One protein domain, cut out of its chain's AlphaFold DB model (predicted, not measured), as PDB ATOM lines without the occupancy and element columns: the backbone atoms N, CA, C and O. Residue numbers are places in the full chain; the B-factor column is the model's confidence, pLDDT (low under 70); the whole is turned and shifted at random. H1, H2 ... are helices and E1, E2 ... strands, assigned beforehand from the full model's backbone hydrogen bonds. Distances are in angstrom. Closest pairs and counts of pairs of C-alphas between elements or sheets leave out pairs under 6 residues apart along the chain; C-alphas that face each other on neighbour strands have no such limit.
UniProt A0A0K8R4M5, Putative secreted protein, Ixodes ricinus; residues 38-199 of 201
ATOM      1  N   HIS A  38     102.092 154.723 153.902       90.38
ATOM      2  CA  HIS A  38     101.822 155.700 152.854       90.38
ATOM      3  C   HIS A  38     101.478 154.969 151.560       90.38
ATOM      4  O   HIS A  38     102.188 154.056 151.141       90.38
ATOM      5  N   LYS A  39     100.385 155.379 150.923       91.56
ATOM      6  CA  LYS A  39      99.851 154.751 149.713       91.56
ATOM      7  C   LYS A  39     100.046 155.661 148.521       91.56
ATOM      8  O   LYS A  39      99.464 156.738 148.532       91.56
ATOM      9  N   PHE A  40     100.799 155.244 147.514       90.69
ATOM     10  CA  PHE A  40     101.018 155.970 146.263       90.69
ATOM     11  C   PHE A  40     100.329 155.278 145.088       90.69
ATOM     12  O   PHE A  40      99.971 154.102 145.183       90.69
ATOM     13  N   ASN A  41     100.146 156.011 143.985       91.31
ATOM     14  CA  ASN A  41      99.552 155.498 142.747       91.31
ATOM     15  C   ASN A  41      98.238 154.734 142.999       91.31
ATOM     16  O   ASN A  41      98.168 153.517 142.814       91.31
ATOM     17  N   HIS A  42      97.216 155.430 143.507       87.12
ATOM     18  CA  HIS A  42      95.914 154.835 143.843       87.12
ATOM     19  C   HIS A  42      95.978 153.633 144.812       87.12
ATOM     20  O   HIS A  42      95.087 152.791 144.828       87.12
ATOM     21  N   GLY A  43      97.032 153.541 145.632       86.31
ATOM     22  CA  GLY A  43      97.229 152.447 146.589       86.31
ATOM     23  C   GLY A  43      97.979 151.237 146.043       86.31
ATOM     24  O   GLY A  43      98.273 150.329 146.816       86.31
ATOM     25  N   ASN A  44      98.358 151.238 144.762       91.50
ATOM     26  CA  ASN A  44      99.154 150.164 144.162       91.50
ATOM     27  C   ASN A  44     100.567 150.082 144.750       91.50
ATOM     28  O   ASN A  44     101.196 149.028 144.718       91.50
ATOM     29  N   ILE A  45     101.074 151.194 145.280       92.25
ATOM     30  CA  ILE A  45     102.373 151.262 145.939       92.25
ATOM     31  C   ILE A  45     102.126 151.574 147.406       92.25
ATOM     32  O   ILE A  45     101.492 152.574 147.739       92.25
ATOM     33  N   THR A  46     102.641 150.732 148.293       94.19
ATOM     34  CA  THR A  46     102.503 150.909 149.738       94.19
ATOM     35  C   THR A  46     103.883 150.954 150.374       94.19
ATOM     36  O   THR A  46     104.692 150.051 150.179       94.19
ATOM     37  N   VAL A  47     104.151 152.016 151.130       94.19
ATOM     38  CA  VAL A  47     105.420 152.251 151.820       94.19
ATOM     39  C   VAL A  47     105.160 152.274 153.320       94.19
ATOM     40  O   VAL A  47     104.442 153.137 153.824       94.19
ATOM     41  N   ASN A  48     105.745 151.325 154.043       93.94
ATOM     42  CA  ASN A  48     105.592 151.211 155.490       93.94
ATOM     43  C   ASN A  48     106.396 152.297 156.218       93.94
ATOM     44  O   ASN A  48     107.547 152.557 155.865       93.94
ATOM     45  N   THR A  49     105.841 152.900 157.273       92.12
ATOM     46  CA  THR A  49     106.587 153.879 158.087       92.12
ATOM     47  C   THR A  49     107.740 153.232 158.849       92.12
ATOM     48  O   THR A  49     108.790 153.843 159.026       92.12
ATOM     49  N   VAL A  50     107.563 151.975 159.261       92.94
ATOM     50  CA  VAL A  50     108.564 151.132 159.924       92.94
ATOM     51  C   VAL A  50     108.413 149.684 159.464       92.94
ATOM     52  O   VAL A  50     107.343 149.279 159.027       92.94
ATOM     53  N   CYS A  51     109.467 148.880 159.595       95.94
ATOM     54  CA  CYS A  51     109.403 147.447 159.281       95.94
ATOM     55  C   CYS A  51     108.967 146.584 160.467       95.94
ATOM     56  O   CYS A  51     108.509 145.461 160.280       95.94
ATOM     57  N   GLU A  52     109.109 147.095 161.688       95.12
ATOM     58  CA  GLU A  52     108.672 146.432 162.909       95.12
ATOM     59  C   GLU A  52     108.160 147.481 163.895       95.12
ATOM     60  O   GLU A  52     108.829 148.480 164.164       95.12
ATOM     61  N   LYS A  53     106.972 147.243 164.445       93.06
ATOM     62  CA  LYS A  53     106.359 148.052 165.495       93.06
ATOM     63  C   LYS A  53     106.102 147.161 166.698       93.06
ATOM     64  O   LYS A  53     105.327 146.209 166.626       93.06
ATOM     65  N   LYS A  54     106.761 147.483 167.809       90.94
ATOM     66  CA  LYS A  54     106.531 146.821 169.094       90.94
ATOM     67  C   LYS A  54     105.415 147.546 169.832       90.94
ATOM     68  O   LYS A  54     105.516 148.738 170.101       90.94
ATOM     69  N   CYS A  55     104.368 146.809 170.155       87.19
ATOM     70  CA  CYS A  55     103.275 147.226 171.020       87.19
ATOM     71  C   CYS A  55     103.332 146.396 172.312       87.19
ATOM     72  O   CYS A  55     104.014 145.374 172.367       87.19
ATOM     73  N   ASN A  56     102.593 146.794 173.352       84.19
ATOM     74  CA  ASN A  56     102.689 146.186 174.689       84.19
ATOM     75  C   ASN A  56     102.695 144.642 174.710       84.19
ATOM     76  O   ASN A  56     103.493 144.049 175.428       84.19
ATOM     77  N   ARG A  57     101.804 143.988 173.949       85.25
ATOM     78  CA  ARG A  57     101.665 142.513 173.905       85.25
ATOM     79  C   ARG A  57     101.792 141.911 172.506       85.25
ATOM     80  O   ARG A  57     101.570 140.718 172.334       85.25
ATOM     81  N   GLN A  58     102.108 142.725 171.506       88.50
ATOM     82  CA  GLN A  58     102.116 142.313 170.108       88.50
ATOM     83  C   GLN A  58     103.264 143.005 169.390       88.50
ATOM     84  O   GLN A  58     103.570 144.161 169.663       88.50
ATOM     85  N   THR A  59     103.900 142.295 168.471       89.81
ATOM     86  CA  THR A  59     104.830 142.896 167.519       89.81
ATOM     87  C   THR A  59     104.253 142.699 166.138       89.81
ATOM     88  O   THR A  59     103.912 141.576 165.773       89.81
ATOM     89  N   SER A  60     104.162 143.788 165.390       92.31
ATOM     90  CA  SER A  60     103.764 143.744 163.992       92.31
ATOM     91  C   SER A  60     104.975 143.996 163.133       92.31
ATOM     92  O   SER A  60     105.740 144.927 163.384       92.31
ATOM     93  N   ARG A  61     105.161 143.128 162.147       94.88
ATOM     94  CA  ARG A  61     106.307 143.131 161.252       94.88
ATOM     95  C   ARG A  61     105.787 143.148 159.820       94.88
ATOM     96  O   ARG A  61     104.875 142.395 159.497       94.88
ATOM     97  N   ALA A  62     106.341 144.040 159.009       94.81
ATOM     98  CA  ALA A  62     106.093 144.065 157.577       94.81
ATOM     99  C   ALA A  62     106.809 142.886 156.909       94.81
ATOM    100  O   ALA A  62     107.833 142.419 157.414       94.81
ATOM    101  N   ASP A  63     106.287 142.434 155.772       95.75
ATOM    102  CA  ASP A  63     106.881 141.330 155.024       95.75
ATOM    103  C   ASP A  63     108.338 141.628 154.626       95.75
ATOM    104  O   ASP A  63     108.722 142.775 154.364       95.75
ATOM    105  N   GLU A  64     109.166 140.584 154.570       95.50
ATOM    106  CA  GLU A  64     110.532 140.703 154.056       95.50
ATOM    107  C   GLU A  64     110.497 141.201 152.604       95.50
ATOM    108  O   GLU A  64     109.724 140.719 151.775       95.50
ATOM    109  N   GLY A  65     111.326 142.197 152.296       93.62
ATOM    110  CA  GLY A  65     111.348 142.866 150.996       93.62
ATOM    111  C   GLY A  65     110.300 143.970 150.814       93.62
ATOM    112  O   GLY A  65     110.391 144.706 149.832       93.62
ATOM    113  N   ALA A  66     109.353 144.161 151.742       94.94
ATOM    114  CA  ALA A  66     108.371 145.243 151.644       94.94
ATOM    115  C   ALA A  66     109.038 146.630 151.652       94.94
ATOM    116  O   ALA A  66     110.044 146.848 152.333       94.94
ATOM    117  N   LEU A  67     108.458 147.594 150.930       95.38
ATOM    118  CA  LEU A  67     108.964 148.968 150.913       95.38
ATOM    119  C   LEU A  67     108.771 149.641 152.274       95.38
ATOM    120  O   LEU A  67     107.735 149.487 152.931       95.38
ATOM    121  N   CYS A  68     109.755 150.440 152.673       94.44
ATOM    122  CA  CYS A  68     109.745 151.171 153.935       94.44
ATOM    123  C   CYS A  68     110.371 152.558 153.811       94.44
ATOM    124  O   CYS A  68     111.188 152.804 152.923       94.44
ATOM    125  N   ILE A  69     110.012 153.461 154.723       92.56
ATOM    126  CA  ILE A  69     110.621 154.789 154.816       92.56
ATOM    127  C   ILE A  69     112.019 154.654 155.410       92.56
ATOM    128  O   ILE A  69     112.201 154.299 156.574       92.56
ATOM    129  N   ARG A  70     113.023 154.978 154.600       89.75
ATOM    130  CA  ARG A  70     114.428 154.993 155.008       89.75
ATOM    131  C   ARG A  70     114.870 156.372 155.483       89.75
ATOM    132  O   ARG A  70     115.619 156.481 156.456       89.75
ATOM    133  N   LYS A  71     114.442 157.398 154.752       86.31
ATOM    134  CA  LYS A  71     114.584 158.824 155.062       86.31
ATOM    135  C   LYS A  71     113.343 159.535 154.546       86.31
ATOM    136  O   LYS A  71     112.723 159.070 153.592       86.31
ATOM    137  N   TYR A  72     113.010 160.658 155.146       86.56
ATOM    138  CA  TYR A  72     111.980 161.540 154.632       86.56
ATOM    139  C   TYR A  72     112.400 162.987 154.850       86.56
ATOM    140  O   TYR A  72     113.262 163.262 155.682       86.56
ATOM    141  N   GLN A  73     111.808 163.883 154.079       82.38
ATOM    142  CA  GLN A  73     111.993 165.318 154.195       82.38
ATOM    143  C   GLN A  73     110.682 166.008 153.835       82.38
ATOM    144  O   GLN A  73     109.972 165.563 152.933       82.38
ATOM    145  N   GLY A  74     110.376 167.085 154.544       79.94
ATOM    146  CA  GLY A  74     109.302 168.006 154.213       79.94
ATOM    147  C   GLY A  74     109.856 169.350 153.777       79.94
ATOM    148  O   GLY A  74     110.770 169.848 154.429       79.94
ATOM    149  N   ILE A  75     109.331 169.925 152.699       77.00
ATOM    150  CA  ILE A  75     109.613 171.303 152.283       77.00
ATOM    151  C   ILE A  75     108.287 171.908 151.846       77.00
ATOM    152  O   ILE A  75     107.695 171.412 150.889       77.00
ATOM    153  N   ASP A  76     107.821 172.935 152.554       83.00
ATOM    154  CA  ASP A  76     106.538 173.593 152.298       83.00
ATOM    155  C   ASP A  76     105.411 172.563 152.109       83.00
ATOM    156  O   ASP A  76     105.139 171.749 152.994       83.00
ATOM    157  N   TYR A  77     104.788 172.540 150.936       86.69
ATOM    158  CA  TYR A  77     103.696 171.637 150.590       86.69
ATOM    159  C   TYR A  77     104.159 170.270 150.075       86.69
ATOM    160  O   TYR A  77     103.340 169.510 149.577       86.69
ATOM    161  N   VAL A  78     105.442 169.914 150.150       87.38
ATOM    162  CA  VAL A  78     105.968 168.681 149.546       87.38
ATOM    163  C   VAL A  78     106.614 167.770 150.579       87.38
ATOM    164  O   VAL A  78     107.552 168.133 151.286       87.38
ATOM    165  N   PHE A  79     106.154 166.519 150.603       87.62
ATOM    166  CA  PHE A  79     106.763 165.432 151.360       87.62
ATOM    167  C   PHE A  79     107.545 164.502 150.436       87.62
ATOM    168  O   PHE A  79     106.987 163.932 149.497       87.62
ATOM    169  N   LYS A  80     108.832 164.310 150.717       88.12
ATOM    170  CA  LYS A  80     109.766 163.464 149.966       88.12
ATOM    171  C   LYS A  80     110.165 162.266 150.818       88.12
ATOM    172  O   LYS A  80     110.623 162.424 151.944       88.12
ATOM    173  N   ILE A  81     110.045 161.062 150.272       90.75
ATOM    174  CA  ILE A  81     110.390 159.794 150.919       90.75
ATOM    175  C   ILE A  81     111.488 159.107 150.125       90.75
ATOM    176  O   ILE A  81     111.366 158.896 148.920       90.75
ATOM    177  N   LEU A  82     112.530 158.692 150.835       90.12
ATOM    178  CA  LEU A  82     113.505 157.732 150.361       90.12
ATOM    179  C   LEU A  82     113.060 156.355 150.802       90.12
ATOM    180  O   LEU A  82     112.940 156.115 152.007       90.12
ATOM    181  N   THR A  83     112.879 155.438 149.860       92.88
ATOM    182  CA  THR A  83     112.539 154.067 150.234       92.88
ATOM    183  C   THR A  83     113.756 153.183 150.451       92.88
ATOM    184  O   THR A  83     114.817 153.348 149.842       92.88
ATOM    185  N   GLY A  84     113.573 152.262 151.388       93.56
ATOM    186  CA  GLY A  84     114.382 151.079 151.606       93.56
ATOM    187  C   GLY A  84     113.534 149.818 151.428       93.56
ATOM    188  O   GLY A  84     112.365 149.890 151.037       93.56
ATOM    189  N   THR A  85     114.103 148.673 151.789       94.88
ATOM    190  CA  THR A  85     113.385 147.393 151.876       94.88
ATOM    191  C   THR A  85     113.470 146.829 153.286       94.88
ATOM    192  O   THR A  85     114.518 146.904 153.932       94.88
ATOM    193  N   CYS A  86     112.380 146.247 153.769       96.12
ATOM    194  CA  CYS A  86     112.348 145.607 155.071       96.12
ATOM    195  C   CYS A  86     113.181 144.330 155.075       96.12
ATOM    196  O   CYS A  86     112.965 143.441 154.257       96.12
ATOM    197  N   SER A  87     114.115 144.237 156.023       96.50
ATOM    198  CA  SER A  87     114.754 142.976 156.364       96.50
ATOM    199  C   SER A  87     115.057 142.859 157.849       96.50
ATOM    200  O   SER A  87     115.618 143.774 158.465       96.50
ATOM    201  N   ASN A  88     114.667 141.727 158.433       94.88
ATOM    202  CA  ASN A  88     114.793 141.425 159.856       94.88
ATOM    203  C   ASN A  88     114.192 142.529 160.741       94.88
ATOM    204  O   ASN A  88     114.788 142.952 161.734       94.88
ATOM    205  N   GLY A  89     113.019 143.037 160.346       93.75
ATOM    206  CA  GLY A  89     112.304 144.093 161.068       93.75
ATOM    207  C   GLY A  89     112.937 145.486 160.975       93.75
ATOM    208  O   GLY A  89     112.489 146.406 161.657       93.75
ATOM    209  N   LYS A  90     113.956 145.685 160.131       95.94
ATOM    210  CA  LYS A  90     114.611 146.984 159.910       95.94
ATOM    211  C   LYS A  90     114.493 147.424 158.458       95.94
ATOM    212  O   LYS A  90     114.533 146.596 157.556       95.94
ATOM    213  N   CYS A  91     114.395 148.734 158.242       94.56
ATOM    214  CA  CYS A  91     114.420 149.304 156.899       94.56
ATOM    215  C   CYS A  91     115.868 149.434 156.420       94.56
ATOM    216  O   CYS A  91     116.625 150.242 156.961       94.56
ATOM    217  N   GLN A  92     116.258 148.618 155.444       92.69
ATOM    218  CA  GLN A  92     117.610 148.589 154.891       92.69
ATOM    219  C   GLN A  92     117.705 149.437 153.624       92.69
ATOM    220  O   GLN A  92     116.739 149.571 152.870       92.69
ATOM    221  N   ASP A  93     118.888 150.000 153.384       86.69
ATOM    222  CA  ASP A  93     119.189 150.671 152.123       86.69
ATOM    223  C   ASP A  93     119.142 149.669 150.960       86.69
ATOM    224  O   ASP A  93     119.627 148.546 151.068       86.69
ATOM    225  N   THR A  94     118.575 150.090 149.829       80.56
ATOM    226  CA  THR A  94     118.548 149.298 148.593       80.56
ATOM    227  C   THR A  94     119.041 150.124 147.411       80.56
ATOM    228  O   THR A  94     118.736 151.310 147.281       80.56
ATOM    229  N   ASN A  95     119.799 149.503 146.513       72.44
ATOM    230  CA  ASN A  95     120.224 150.149 145.269       72.44
ATOM    231  C   ASN A  95     119.077 150.273 144.255       72.44
ATOM    232  O   ASN A  95     119.207 150.992 143.270       72.44
ATOM    233  N   GLU A  96     117.959 149.592 144.501       71.31
ATOM    234  CA  GLU A  96     116.787 149.569 143.627       71.31
ATOM    235  C   GLU A  96     115.613 150.386 144.166       71.31
ATOM    236  O   GLU A  96     114.580 150.455 143.505       71.31
ATOM    237  N   GLY A  97     115.771 151.012 145.336       78.75
ATOM    238  CA  GLY A  97     114.732 151.838 145.941       78.75
ATOM    239  C   GLY A  97     114.314 153.014 145.059       78.75
ATOM    240  O   GLY A  97     115.002 153.407 144.118       78.75
ATOM    241  N   GLU A  98     113.186 153.613 145.412       90.75
ATOM    242  CA  GLU A  98     112.631 154.779 144.731       90.75
ATOM    243  C   GLU A  98     112.532 155.981 145.670       90.75
ATOM    244  O   GLU A  98     112.503 155.849 146.903       90.75
ATOM    245  N   ILE A  99     112.482 157.163 145.065       91.94
ATOM    246  CA  ILE A  99     112.116 158.404 145.732       91.94
ATOM    247  C   ILE A  99     110.655 158.684 145.393       91.94
ATOM    248  O   ILE A  99     110.282 158.687 144.221       91.94
ATOM    249  N   TYR A 100     109.833 158.942 146.404       93.19
ATOM    250  CA  TYR A 100     108.457 159.395 146.209       93.19
ATOM    251  C   TYR A 100     108.310 160.800 146.765       93.19
ATOM    252  O   TYR A 100     108.604 161.029 147.934       93.19
ATOM    253  N   LYS A 101     107.841 161.730 145.943       93.12
ATOM    254  CA  LYS A 101     107.396 163.051 146.372       93.12
ATOM    255  C   LYS A 101     105.881 163.124 146.292       93.12
ATOM    256  O   LYS A 101     105.275 162.537 145.395       93.12
ATOM    257  N   ARG A 102     105.273 163.857 147.209       92.44
ATOM    258  CA  ARG A 102     103.838 164.108 147.230       92.44
ATOM    259  C   ARG A 102     103.563 165.533 147.669       92.44
ATOM    260  O   ARG A 102     104.177 165.986 148.628       92.44
ATOM    261  N   GLU A 103     102.583 166.157 147.034       91.12
ATOM    262  CA  GLU A 103     101.960 167.374 147.548       91.12
ATOM    263  C   GLU A 103     101.061 167.093 148.759       91.12
ATOM    264  O   GLU A 103     100.323 166.104 148.811       91.12
ATOM    265  N   LEU A 104     101.102 167.994 149.723       85.31
ATOM    266  CA  LEU A 104     100.319 167.982 150.942       85.31
ATOM    267  C   LEU A 104      99.190 169.005 150.837       85.31
ATOM    268  O   LEU A 104      99.300 170.001 150.128       85.31
ATOM    269  N   GLU A 105      98.102 168.759 151.560       83.00
ATOM    270  CA  GLU A 105      96.995 169.719 151.655       83.00
ATOM    271  C   GLU A 105      97.376 170.951 152.484       83.00
ATOM    272  O   GLU A 105      96.905 172.051 152.211       83.00
ATOM    273  N   GLU A 106      98.261 170.768 153.464       77.50
ATOM    274  CA  GLU A 106      98.770 171.819 154.338       77.50
ATOM    275  C   GLU A 106     100.301 171.846 154.296       77.50
ATOM    276  O   GLU A 106     100.931 170.785 154.178       77.50
ATOM    277  N   PRO A 107     100.917 173.035 154.410       76.75
ATOM    278  CA  PRO A 107     102.360 173.142 154.395       76.75
ATOM    279  C   PRO A 107     102.943 172.575 155.689       76.75
ATOM    280  O   PRO A 107     102.419 172.768 156.790       76.75
ATOM    281  N   LEU A 108     104.088 171.921 155.568       71.12
ATOM    282  CA  LEU A 108     104.915 171.581 156.708       71.12
ATOM    283  C   LEU A 108     105.574 172.868 157.195       71.12
ATOM    284  O   LEU A 108     106.347 173.487 156.469       71.12
ATOM    285  N   LEU A 109     105.241 173.278 158.423       61.38
ATOM    286  CA  LEU A 109     105.882 174.419 159.071       61.38
ATOM    287  C   LEU A 109     107.400 174.198 159.070       61.38
ATOM    288  O   LEU A 109     107.887 173.210 159.627       61.38
ATOM    289  N   ASP A 110     108.113 175.104 158.397       54.00
ATOM    290  CA  ASP A 110     109.544 175.014 158.120       54.00
ATOM    291  C   ASP A 110     110.353 174.979 159.424       54.00
ATOM    292  O   ASP A 110     110.635 176.002 160.050       54.00
ATOM    293  N   ASN A 111     110.753 173.780 159.844       53.25
ATOM    294  CA  ASN A 111     111.821 173.608 160.819       53.25
ATOM    295  C   ASN A 111     113.144 173.601 160.047       53.25
ATOM    296  O   ASN A 111     113.762 172.550 159.882       53.25
ATOM    297  N   TYR A 112     113.534 174.769 159.528       55.91
ATOM    298  CA  TYR A 112     114.667 174.956 158.621       55.91
ATOM    299  C   TYR A 112     115.956 174.309 159.158       55.91
ATOM    300  O   TYR A 112     116.675 174.882 159.980       55.91
ATOM    301  N   ASN A 113     116.267 173.105 158.671       66.06
ATOM    302  CA  ASN A 113     117.507 172.394 158.956       66.06
ATOM    303  C   ASN A 113     118.309 172.220 157.651       66.06
ATOM    304  O   ASN A 113     117.984 171.353 156.837       66.06
ATOM    305  N   PRO A 114     119.374 173.013 157.425       66.12
ATOM    306  CA  PRO A 114     120.194 172.940 156.210       66.12
ATOM    307  C   PRO A 114     120.768 171.550 155.912       66.12
ATOM    308  O   PRO A 114     120.980 171.200 154.752       66.12
ATOM    309  N   GLU A 115     121.005 170.738 156.946       65.69
ATOM    310  CA  GLU A 115     121.521 169.373 156.805       65.69
ATOM    311  C   GLU A 115     120.509 168.428 156.138       65.69
ATOM    312  O   GLU A 115     120.907 167.482 155.456       65.69
ATOM    313  N   GLU A 116     119.208 168.706 156.267       60.69
ATOM    314  CA  GLU A 116     118.139 167.902 155.666       60.69
ATOM    315  C   GLU A 116     117.995 168.144 154.160       60.69
ATOM    316  O   GLU A 116     117.477 167.277 153.462       60.69
ATOM    317  N   ARG A 117     118.538 169.252 153.631       62.12
ATOM    318  CA  ARG A 117     118.555 169.564 152.189       62.12
ATOM    319  C   ARG A 117     119.691 168.889 151.420       62.12
ATOM    320  O   ARG A 117     119.766 169.034 150.200       62.12
ATOM    321  N   LYS A 118     120.595 168.164 152.091       66.69
ATOM    322  CA  LYS A 118     121.680 167.455 151.400       66.69
ATOM    323  C   LYS A 118     121.090 166.392 150.460       66.69
ATOM    324  O   LYS A 118     120.345 165.528 150.932       66.69
ATOM    325  N   PRO A 119     121.447 166.407 149.158       66.81
ATOM    326  CA  PRO A 119     121.011 165.385 148.217       66.81
ATOM    327  C   PRO A 119     121.303 163.983 148.749       66.81
ATOM    328  O   PRO A 119     122.353 163.721 149.345       66.81
ATOM    329  N   TRP A 120     120.353 163.070 148.569       73.38
ATOM    330  CA  TRP A 120     120.522 161.711 149.056       73.38
ATOM    331  C   TRP A 120     121.580 160.971 148.224       73.38
ATOM    332  O   TRP A 120     121.537 161.027 147.000       73.38
ATOM    333  N   PRO A 121     122.508 160.237 148.865       61.94
ATOM    334  CA  PRO A 121     123.732 159.726 148.232       61.94
ATOM    335  C   PRO A 121     123.521 158.562 147.245       61.94
ATOM    336  O   PRO A 121     124.492 157.993 146.760       61.94
ATOM    337  N   PHE A 122     122.277 158.153 146.979       64.62
ATOM    338  CA  PHE A 122     121.981 156.997 146.134       64.62
ATOM    339  C   PHE A 122     121.507 157.450 144.751       64.62
ATOM    340  O   PHE A 122     120.347 157.809 144.571       64.62
ATOM    341  N   GLU A 123     122.416 157.387 143.777       69.00
ATOM    342  CA  GLU A 123     122.265 157.977 142.434       69.00
ATOM    343  C   GLU A 123     121.419 157.139 141.449       69.00
ATOM    344  O   GLU A 123     121.140 157.586 140.346       69.00
ATOM    345  N   CYS A 124     120.995 155.924 141.819       82.00
ATOM    346  CA  CYS A 124     120.267 154.993 140.932       82.00
ATOM    347  C   CYS A 124     118.797 154.784 141.343       82.00
ATOM    348  O   CYS A 124     118.259 153.675 141.265       82.00
ATOM    349  N   ARG A 125     118.154 155.845 141.839       87.12
ATOM    350  CA  ARG A 125     116.763 155.826 142.306       87.12
ATOM    351  C   ARG A 125     115.915 156.801 141.519       87.12
ATOM    352  O   ARG A 125     116.108 158.009 141.607       87.12
ATOM    353  N   PHE A 126     114.956 156.276 140.777       91.00
ATOM    354  CA  PHE A 126     114.015 157.141 140.098       91.00
ATOM    355  C   PHE A 126     113.190 157.934 141.108       91.00
ATOM    356  O   PHE A 126     112.802 157.414 142.161       91.00
ATOM    357  N   THR A 127     112.898 159.177 140.749       92.62
ATOM    358  CA  THR A 127     111.956 160.010 141.485       92.62
ATOM    359  C   THR A 127     110.586 159.895 140.845       92.62
ATOM    360  O   THR A 127     110.433 160.036 139.634       92.62
ATOM    361  N   ASN A 128     109.586 159.642 141.677       95.25
ATOM    362  CA  ASN A 128     108.192 159.720 141.298       95.25
ATOM    363  C   ASN A 128     107.528 160.853 142.068       95.25
ATOM    364  O   ASN A 128     107.816 161.057 143.249       95.25
ATOM    365  N   ILE A 129     106.619 161.557 141.413       95.38
ATOM    366  CA  ILE A 129     105.835 162.636 141.994       95.38
ATOM    367  C   ILE A 129     104.365 162.244 142.006       95.38
ATOM    368  O   ILE A 129     103.884 161.565 141.096       95.38
ATOM    369  N   GLN A 130     103.663 162.677 143.042       94.44
ATOM    370  CA  GLN A 130     102.229 162.523 143.154       94.44
ATOM    371  C   GLN A 130     101.585 163.859 143.494       94.44
ATOM    372  O   GLN A 130     102.037 164.543 144.415       94.44
ATOM    373  N   ASP A 131     100.518 164.185 142.779       91.00
ATOM    374  CA  ASP A 131      99.722 165.364 143.081       91.00
ATOM    375  C   ASP A 131      98.921 165.192 144.388       91.00
ATOM    376  O   ASP A 131      98.735 164.074 144.897       91.00
ATOM    377  N   LYS A 132      98.398 166.299 144.919       86.56
ATOM    378  CA  LYS A 132      97.625 166.328 146.170       86.56
ATOM    379  C   LYS A 132      96.350 165.501 146.088       86.56
ATOM    380  O   LYS A 132      95.929 164.918 147.082       86.56
ATOM    381  N   THR A 133      95.748 165.391 144.898       85.56
ATOM    382  CA  THR A 133      94.530 164.588 144.708       85.56
ATOM    383  C   THR A 133      94.819 163.089 144.617       85.56
ATOM    384  O   THR A 133      93.904 162.271 144.720       85.56
ATOM    385  N   GLY A 134      96.086 162.718 144.416       84.19
ATOM    386  CA  GLY A 134      96.545 161.348 144.233       84.19
ATOM    387  C   GLY A 134      96.112 160.680 142.935       84.19
ATOM    388  O   GLY A 134      96.306 159.471 142.795       84.19
ATOM    389  N   LYS A 135      95.554 161.453 142.000       83.75
ATOM    390  CA  LYS A 135      95.117 160.987 140.681       83.75
ATOM    391  C   LYS A 135      96.262 160.915 139.685       83.75
ATOM    392  O   LYS A 135      96.190 160.147 138.726       83.75
ATOM    393  N   VAL A 136      97.309 161.703 139.902       88.69
ATOM    394  CA  VAL A 136      98.460 161.774 139.014       88.69
ATOM    395  C   VAL A 136      99.689 161.258 139.734       88.69
ATOM    396  O   VAL A 136     100.048 161.720 140.812       88.69
ATOM    397  N   PHE A 137     100.331 160.276 139.112       94.62
ATOM    398  CA  PHE A 137     101.547 159.651 139.599       94.62
ATOM    399  C   PHE A 137     102.524 159.505 138.434       94.62
ATOM    400  O   PHE A 137     102.260 158.743 137.503       94.62
ATOM    401  N   LEU A 138     103.616 160.267 138.460       95.44
ATOM    402  CA  LEU A 138     104.538 160.407 137.329       95.44
ATOM    403  C   LEU A 138     105.965 160.083 137.754       95.44
ATOM    404  O   LEU A 138     106.395 160.501 138.824       95.44
ATOM    405  N   SER A 139     106.727 159.424 136.886       95.50
ATOM    406  CA  SER A 139     108.190 159.391 136.992       95.50
ATOM    407  C   SER A 139     108.756 160.719 136.478       95.50
ATOM    408  O   SER A 139     108.329 161.214 135.435       95.50
ATOM    409  N   THR A 140     109.736 161.307 137.158       94.25
ATOM    410  CA  THR A 140     110.407 162.523 136.659       94.25
ATOM    411  C   THR A 140     111.325 162.226 135.477       94.25
ATOM    412  O   THR A 140     111.631 163.112 134.692       94.25
ATOM    413  N   GLU A 141     111.764 160.973 135.352       92.50
ATOM    414  CA  GLU A 141     112.714 160.514 134.342       92.50
ATOM    415  C   GLU A 141     112.317 159.125 133.822       92.50
ATOM    416  O   GLU A 141     111.759 158.306 134.562       92.50
ATOM    417  N   CYS A 142     112.642 158.838 132.558       95.12
ATOM    418  CA  CYS A 142     112.416 157.528 131.932       95.12
ATOM    419  C   CYS A 142     113.680 156.675 131.804       95.12
ATOM    420  O   CYS A 142     113.595 155.492 131.492       95.12
ATOM    421  N   ALA A 143     114.852 157.235 132.065       92.56
ATOM    422  CA  ALA A 143     116.095 156.497 132.180       92.56
ATOM    423  C   ALA A 143     117.024 157.270 133.100       92.56
ATOM    424  O   ALA A 143     117.008 158.498 133.103       92.56
ATOM    425  N   MET A 144     117.848 156.549 133.849       88.69
ATOM    426  CA  MET A 144     118.836 157.172 134.713       88.69
ATOM    427  C   MET A 144     120.203 156.532 134.555       88.69
ATOM    428  O   MET A 144     120.320 155.317 134.366       88.69
ATOM    429  N   ASN A 145     121.239 157.361 134.627       84.56
ATOM    430  CA  ASN A 145     122.617 156.907 134.578       84.56
ATOM    431  C   ASN A 145     123.127 156.688 136.000       84.56
ATOM    432  O   ASN A 145     123.313 157.634 136.757       84.56
ATOM    433  N   CYS A 146     123.347 155.431 136.355       83.38
ATOM    434  CA  CYS A 146     123.832 155.063 137.675       83.38
ATOM    435  C   CYS A 146     125.368 155.092 137.698       83.38
ATOM    436  O   CYS A 146     126.000 154.822 136.676       83.38
ATOM    437  N   SER A 147     125.988 155.329 138.860       75.19
ATOM    438  CA  SER A 147     127.442 155.556 139.031       75.19
ATOM    439  C   SER A 147     128.352 154.497 138.375       75.19
ATOM    440  O   SER A 147     129.491 154.775 138.010       75.19
ATOM    441  N   ASN A 148     127.836 153.288 138.135       71.12
ATOM    442  CA  ASN A 148     128.511 152.205 137.411       71.12
ATOM    443  C   ASN A 148     128.407 152.300 135.870       71.12
ATOM    444  O   ASN A 148     128.608 151.294 135.189       71.12
ATOM    445  N   ARG A 149     128.035 153.463 135.312       66.38
ATOM    446  CA  ARG A 149     127.729 153.690 133.880       66.38
ATOM    447  C   ARG A 149     126.623 152.787 133.325       66.38
ATOM    448  O   ARG A 149     126.521 152.588 132.115       66.38
ATOM    449  N   LYS A 150     125.810 152.204 134.206       78.38
ATOM    450  CA  LYS A 150     124.648 151.409 133.814       78.38
ATOM    451  C   LYS A 150     123.470 152.357 133.665       78.38
ATOM    452  O   LYS A 150     123.095 153.019 134.630       78.38
ATOM    453  N   VAL A 151     122.888 152.385 132.472       85.88
ATOM    454  CA  VAL A 151     121.608 153.049 132.245       85.88
ATOM    455  C   VAL A 151     120.512 152.111 132.732       85.88
ATOM    456  O   VAL A 151     120.387 150.990 132.238       85.88
ATOM    457  N   LYS A 152     119.738 152.557 133.719       88.94
ATOM    458  CA  LYS A 152     118.531 151.867 134.173       88.94
ATOM    459  C   LYS A 152     117.347 152.492 133.430       88.94
ATOM    460  O   LYS A 152     117.047 153.654 133.700       88.94
ATOM    461  N   PRO A 153     116.701 151.786 132.485       91.94
ATOM    462  CA  PRO A 153     115.487 152.283 131.855       91.94
ATOM    463  C   PRO A 153     114.295 152.118 132.801       91.94
ATOM    464  O   PRO A 153     114.202 151.153 133.565       91.94
ATOM    465  N   ARG A 154     113.366 153.065 132.742       93.81
ATOM    466  CA  ARG A 154     112.032 152.948 133.319       93.81
ATOM    467  C   ARG A 154     111.175 152.105 132.376       93.81
ATOM    468  O   ARG A 154     111.366 152.145 131.164       93.81
ATOM    469  N   GLY A 155     110.237 151.337 132.928       94.25
ATOM    470  CA  GLY A 155     109.351 150.497 132.122       94.25
ATOM    471  C   GLY A 155     108.554 151.314 131.100       94.25
ATOM    472  O   GLY A 155     108.018 152.375 131.437       94.25
ATOM    473  N   ASN A 156     108.463 150.807 129.868       95.94
ATOM    474  CA  ASN A 156     107.664 151.430 128.813       95.94
ATOM    475  C   ASN A 156     106.198 151.554 129.258       95.94
ATOM    476  O   ASN A 156     105.676 150.686 129.958       95.94
ATOM    477  N   GLY A 157     105.540 152.642 128.864       94.25
ATOM    478  CA  GLY A 157     104.175 152.954 129.285       94.25
ATOM    479  C   GLY A 157     104.068 153.688 130.627       94.25
ATOM    480  O   GLY A 157     102.974 154.123 130.973       94.25
ATOM    481  N   THR A 158     105.165 153.865 131.377       95.06
ATOM    482  CA  THR A 158     105.130 154.615 132.647       95.06
ATOM    483  C   THR A 158     104.827 156.095 132.375       95.06
ATOM    484  O   THR A 158     105.560 156.707 131.595       95.06
ATOM    485  N   PRO A 159     103.801 156.701 133.005       95.38
ATOM    486  CA  PRO A 159     103.565 158.140 132.919       95.38
ATOM    487  C   PRO A 159     104.772 158.935 133.426       95.38
ATOM    488  O   PRO A 159     105.343 158.607 134.470       95.38
ATOM    489  N   CYS A 160     105.162 159.981 132.704       96.19
ATOM    490  CA  CYS A 160     106.352 160.763 133.024       96.19
ATOM    491  C   CYS A 160     106.141 162.269 132.878       96.19
ATOM    492  O   CYS A 160     105.201 162.728 132.231       96.19
ATOM    493  N   VAL A 161     107.032 163.044 133.493       95.75
ATOM    494  CA  VAL A 161     107.120 164.494 133.294       95.75
ATOM    495  C   VAL A 161     107.801 164.746 131.948       95.75
ATOM    496  O   VAL A 161     109.014 164.593 131.836       95.75
ATOM    497  N   PHE A 162     107.028 165.105 130.920       95.56
ATOM    498  CA  PHE A 162     107.574 165.414 129.592       95.56
ATOM    499  C   PHE A 162     108.266 166.774 129.588       95.56
ATOM    500  O   PHE A 162     109.408 166.912 129.157       95.56
ATOM    501  N   SER A 163     107.577 167.775 130.125       94.06
ATOM    502  CA  SER A 163     108.132 169.100 130.363       94.06
ATOM    503  C   SER A 163     107.456 169.736 131.567       94.06
ATOM    504  O   SER A 163     106.333 169.380 131.929       94.06
ATOM    505  N   ASN A 164     108.128 170.706 132.173       93.94
ATOM    506  CA  ASN A 164     107.563 171.525 133.233       93.94
ATOM    507  C   ASN A 164     107.928 172.998 133.030       93.94
ATOM    508  O   ASN A 164     108.921 173.324 132.376       93.94
ATOM    509  N   THR A 165     107.103 173.907 133.539       95.19
ATOM    510  CA  THR A 165     107.350 175.351 133.460       95.19
ATOM    511  C   THR A 165     106.781 176.041 134.693       95.19
ATOM    512  O   THR A 165     105.624 175.819 135.040       95.19
ATOM    513  N   SER A 166     107.583 176.884 135.348       94.62
ATOM    514  CA  SER A 166     107.114 177.743 136.443       94.62
ATOM    515  C   SER A 166     106.057 178.711 135.913       94.62
ATOM    516  O   SER A 166     106.320 179.430 134.949       94.62
ATOM    517  N   ILE A 167     104.882 178.728 136.538       94.44
ATOM    518  CA  ILE A 167     103.815 179.688 136.223       94.44
ATOM    519  C   ILE A 167     104.004 180.945 137.076       94.44
ATOM    520  O   ILE A 167     103.956 182.058 136.559       94.44
ATOM    521  N   ASP A 168     104.279 180.751 138.367       92.25
ATOM    522  CA  ASP A 168     104.490 181.812 139.351       92.25
ATOM    523  C   ASP A 168     105.543 181.392 140.406       92.25
ATOM    524  O   ASP A 168     106.402 180.541 140.139       92.25
ATOM    525  N   GLU A 169     105.545 182.052 141.567       87.31
ATOM    526  CA  GLU A 169     106.467 181.775 142.675       87.31
ATOM    527  C   GLU A 169     106.254 180.379 143.286       87.31
ATOM    528  O   GLU A 169     107.246 179.729 143.622       87.31
ATOM    529  N   TYR A 170     105.012 179.890 143.335       88.94
ATOM    530  CA  TYR A 170     104.598 178.675 144.048       88.94
ATOM    531  C   TYR A 170     104.157 177.542 143.117       88.94
ATOM    532  O   TYR A 170     104.244 176.380 143.496       88.94
ATOM    533  N   THR A 171     103.747 177.843 141.885       92.31
ATOM    534  CA  THR A 171     103.088 176.883 140.988       92.31
ATOM    535  C   THR A 171     103.930 176.562 139.754       92.31
ATOM    536  O   THR A 171     104.532 177.438 139.118       92.31
ATOM    537  N   ALA A 172     103.921 175.294 139.352       94.50
ATOM    538  CA  ALA A 172     104.487 174.795 138.108       94.50
ATOM    539  C   ALA A 172     103.437 174.043 137.280       94.50
ATOM    540  O   ALA A 172     102.621 173.286 137.799       94.50
ATOM    541  N   ARG A 173     103.503 174.211 135.960       95.19
ATOM    542  CA  ARG A 173     102.756 173.407 134.993       95.19
ATOM    543  C   ARG A 173     103.578 172.200 134.585       95.19
ATOM    544  O   ARG A 173     104.756 172.363 134.274       95.19
ATOM    545  N   ILE A 174     102.959 171.028 134.497       94.62
ATOM    546  CA  ILE A 174     103.552 169.813 133.929       94.62
ATOM    547  C   ILE A 174     102.774 169.402 132.681       94.62
ATOM    548  O   ILE A 174     101.550 169.293 132.724       94.62
ATOM    549  N   ILE A 175     103.498 169.098 131.604       94.12
ATOM    550  CA  ILE A 175     102.981 168.327 130.471       94.12
ATOM    551  C   ILE A 175     103.299 166.855 130.725       94.12
ATOM    552  O   ILE A 175     104.452 166.492 130.978       94.12
ATOM    553  N   ILE A 176     102.272 166.008 130.676       94.56
ATOM    554  CA  ILE A 176     102.410 164.577 130.941       94.56
ATOM    555  C   ILE A 176     102.799 163.843 129.656       94.56
ATOM    556  O   ILE A 176     102.151 163.965 128.615       94.56
ATOM    557  N   GLY A 177     103.860 163.050 129.753       95.81
ATOM    558  CA  GLY A 177     104.318 162.140 128.716       95.81
ATOM    559  C   GLY A 177     104.192 160.679 129.116       95.81
ATOM    560  O   GLY A 177     103.641 160.329 130.165       95.81
ATOM    561  N   VAL A 178     104.747 159.817 128.271       96.00
ATOM    562  CA  VAL A 178     104.838 158.374 128.500       96.00
ATOM    563  C   VAL A 178     106.252 157.894 128.184       96.00
ATOM    564  O   VAL A 178     106.830 158.278 127.169       96.00
ATOM    565  N   CYS A 179     106.809 157.047 129.048       96.88
ATOM    566  CA  CYS A 179     108.113 156.447 128.813       96.88
ATOM    567  C   CYS A 179     108.071 155.451 127.649       96.88
ATOM    568  O   CYS A 179     107.267 154.516 127.665       96.88
ATOM    569  N   ASP A 180     108.990 155.593 126.700       96.69
ATOM    570  CA  ASP A 180     109.273 154.616 125.652       96.69
ATOM    571  C   ASP A 180     110.780 154.550 125.388       96.69
ATOM    572  O   ASP A 180     111.434 155.562 125.137       96.69
ATOM    573  N   ASN A 181     111.354 153.351 125.505       94.69
ATOM    574  CA  ASN A 181     112.778 153.076 125.289       94.69
ATOM    575  C   ASN A 181     113.713 154.030 126.055       94.69
ATOM    576  O   ASN A 181     114.757 154.456 125.560       94.69
ATOM    577  N   GLY A 182     113.334 154.363 127.292       93.50
ATOM    578  CA  GLY A 182     114.111 155.234 128.171       93.50
ATOM    579  C   GLY A 182     113.907 156.737 127.955       93.50
ATOM    580  O   GLY A 182     114.500 157.531 128.682       93.50
ATOM    581  N   GLN A 183     113.061 157.148 127.010       95.50
ATOM    582  CA  GLN A 183     112.728 158.550 126.748       95.50
ATOM    583  C   GLN A 183     111.298 158.860 127.188       95.50
ATOM    584  O   GLN A 183     110.421 158.012 127.069       95.50
ATOM    585  N   CYS A 184     111.057 160.072 127.693       96.31
ATOM    586  CA  CYS A 184     109.700 160.553 127.934       96.31
ATOM    587  C   CYS A 184     109.186 161.191 126.642       96.31
ATOM    588  O   CYS A 184     109.700 162.227 126.225       96.31
ATOM    589  N   LEU A 185     108.216 160.556 125.990       95.69
ATOM    590  CA  LEU A 185     107.592 161.072 124.775       95.69
ATOM    591  C   LEU A 185     106.318 161.837 125.129       95.69
ATOM    592  O   LEU A 185     105.618 161.469 126.076       95.69
ATOM    593  N   GLU A 186     106.006 162.888 124.370       92.19
ATOM    594  CA  GLU A 186     104.772 163.653 124.563       92.19
ATOM    595  C   GLU A 186     103.560 162.724 124.409       92.19
ATOM    596  O   GLU A 186     103.418 162.005 123.416       92.19
ATOM    597  N   GLY A 187     102.702 162.702 125.429       78.75
ATOM    598  CA  GLY A 187     101.474 161.920 125.415       78.75
ATOM    599  C   GLY A 187     100.333 162.659 124.717       78.75
ATOM    600  O   GLY A 187     100.514 163.628 123.982       78.75
ATOM    601  N   LYS A 188      99.095 162.242 125.001       77.19
ATOM    602  CA  LYS A 188      97.940 163.113 124.742       77.19
ATOM    603  C   LYS A 188      98.099 164.359 125.609       77.19
ATOM    604  O   LYS A 188      98.357 164.196 126.798       77.19
ATOM    605  N   LYS A 189      97.910 165.555 125.039       71.56
ATOM    606  CA  LYS A 189      97.996 166.833 125.766       71.56
ATOM    607  C   LYS A 189      97.115 166.807 127.011       71.56
ATOM    608  O   LYS A 189      95.903 167.009 126.940       71.56
ATOM    609  N   HIS A 190      97.744 166.509 128.136       84.06
ATOM    610  CA  HIS A 190      97.159 166.520 129.456       84.06
ATOM    611  C   HIS A 190      98.140 167.268 130.343       84.06
ATOM    612  O   HIS A 190      99.296 166.865 130.500       84.06
ATOM    613  N   GLU A 191      97.676 168.406 130.836       91.12
ATOM    614  CA  GLU A 191      98.456 169.330 131.638       91.12
ATOM    615  C   GLU A 191      97.889 169.339 133.047       91.12
ATOM    616  O   GLU A 191      96.671 169.258 133.235       91.12
ATOM    617  N   ILE A 192      98.779 169.441 134.025       92.75
ATOM    618  CA  ILE A 192      98.410 169.626 135.424       92.75
ATOM    619  C   ILE A 192      99.227 170.751 136.036       92.75
ATOM    620  O   ILE A 192     100.344 171.035 135.596       92.75
ATOM    621  N   GLU A 193      98.662 171.375 137.058       94.19
ATOM    622  CA  GLU A 193      99.332 172.382 137.869       94.19
ATOM    623  C   GLU A 193      99.622 171.778 139.239       94.19
ATOM    624  O   GLU A 193      98.766 171.107 139.821       94.19
ATOM    625  N   VAL A 194     100.850 171.976 139.703       93.44
ATOM    626  CA  VAL A 194     101.380 171.435 140.955       93.44
ATOM    627  C   VAL A 194     102.215 172.491 141.671       93.44
ATOM    628  O   VAL A 194     102.695 173.443 141.054       93.44
ATOM    629  N   GLU A 195     102.457 172.277 142.953       92.12
ATOM    630  CA  GLU A 195     103.452 172.957 143.762       92.12
ATOM    631  C   GLU A 195     104.820 172.843 143.086       92.12
ATOM    632  O   GLU A 195     105.298 171.765 142.720       92.12
ATOM    633  N   LYS A 196     105.480 173.982 142.919       90.69
ATOM    634  CA  LYS A 196     106.758 174.114 142.220       90.69
ATOM    635  C   LYS A 196     107.835 173.235 142.848       90.69
ATOM    636  O   LYS A 196     108.574 172.544 142.141       90.69
ATOM    637  N   GLU A 197     107.862 173.173 144.174       88.31
ATOM    638  CA  GLU A 197     108.778 172.318 144.929       88.31
ATOM    639  C   GLU A 197     108.597 170.826 144.615       88.31
ATOM    640  O   GLU A 197     109.525 170.040 144.806       88.31
ATOM    641  N   LEU A 198     107.458 170.389 144.067       90.31
ATOM    642  CA  LEU A 198     107.265 168.987 143.695       90.31
ATOM    643  C   LEU A 198     108.248 168.579 142.588       90.31
ATOM    644  O   LEU A 198     108.753 167.451 142.577       90.31
ATOM    645  N   VAL A 199     108.560 169.511 141.686       89.81
ATOM    646  CA  VAL A 199     109.323 169.253 140.460       89.81
ATOM    647  C   VAL A 199     110.750 169.795 140.531       89.81
ATOM    648  O   VAL A 199     111.651 169.160 139.990       89.81
TER     649      VAL A 199
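What this domain is: This is residues 38 to 199 of the 201 residues of the protein "Putative secreted protein" of Ixodes ricinus (UniProt A0A0K8R4M5). Two strongly twisted sheets, the branched sheet E5 to E10 and the sheet E13, E14, E15, stand partly face to face as a splayed sandwich, with the short helix H2 between them. Hairpin E3 and E4 makes one end of the longest axis, hairpin E1 and E2 packs on E5, and the link holding H1 loops round one side of the branched sheet. The printed part has 162 residues with 15 named strands and two named helices, in the order E1 to E8, H1, E9 to E15, H2, and is mostly strand. The branched sheet is mixed, the order E13, E14, E15 antiparallel. The whole is compact, with a radius of gyration of the C-alphas of 16.7 A and spans of 54 by 38 by 31 A.

How they stand to each other: E1, residues 38 to 40, and E2, residues 45 to 48, form an antiparallel hairpin, with N 38 and O 47 within hydrogen-bond range at 2.8 A. E3, residues 52 to 55, and E4, residues 58 to 61, form another, with N 53 and O 60 at 2.8 A. E5, residues 67 to 75, E6, residues 78 to 87, and E7, residues 90 to 92, form a meander, each strand the antiparallel neighbour of the one before; N 73 and O 80 are 2.8 A apart, N 87 and O 90 2.8 A. The closest C-alphas of E2 and E5 are those of Asn 48 and Cys 68, 4.4 A apart. E8, residues 99 to 103, is antiparallel to E6, on the other side from E5, with N 79 and O 102 at 2.8 A. H1, residues 114 to 117, only grazes this sheet, with residues 116 to 117. E9, residues 127 to 130, is parallel to E8, with N 101 and O 128 at 2.8 A; E8, H1, E9 are a strand-helix-strand unit, parallel neighbours joined through a helix, with a right-handed crossover. E10, residues 137 to 139, forms a hairpin with E9, N 129 and O 138 at 2.8 A. E11, residues 143 to 146, and E12, residues 150 to 153, form a hairpin, N 144 and O 152 at 3.0 A. E13, residues 159 to 166, E14, residues 171 to 180, and E15, residues 183 to 195, form a second meander, with N 165 and O 173 at 2.9 A and N 174 and O 192 at 2.8 A. The two larger sheets form a sandwich, two sheets face to face, their best planes 44 degrees apart. H2, residues 196 to 199, is on both, at heights of 7.8 A over the branched sheet and 7.2 A over the other. Both helices are too short for an O i to N i+4 pair.

Where its parts are: E1 begins at C-alpha 38 (101.822, 155.700, 152.854), and H2 ends at C-alpha 199 (109.323, 169.253, 140.460). E6 is 28.0 A long, E14 27.7 A, and E15 24.1 A, bending by 105 degrees at residue 188.

The domain as a whole: The C-alphas of Arg 57 and Lys 189 are the two farthest apart, 54.1 A. The printed part has no cut, and no link is long. Mean pLDDT of the printed part is 87.5; residues 109 to 119, 121 to 123 and 149 are under 70.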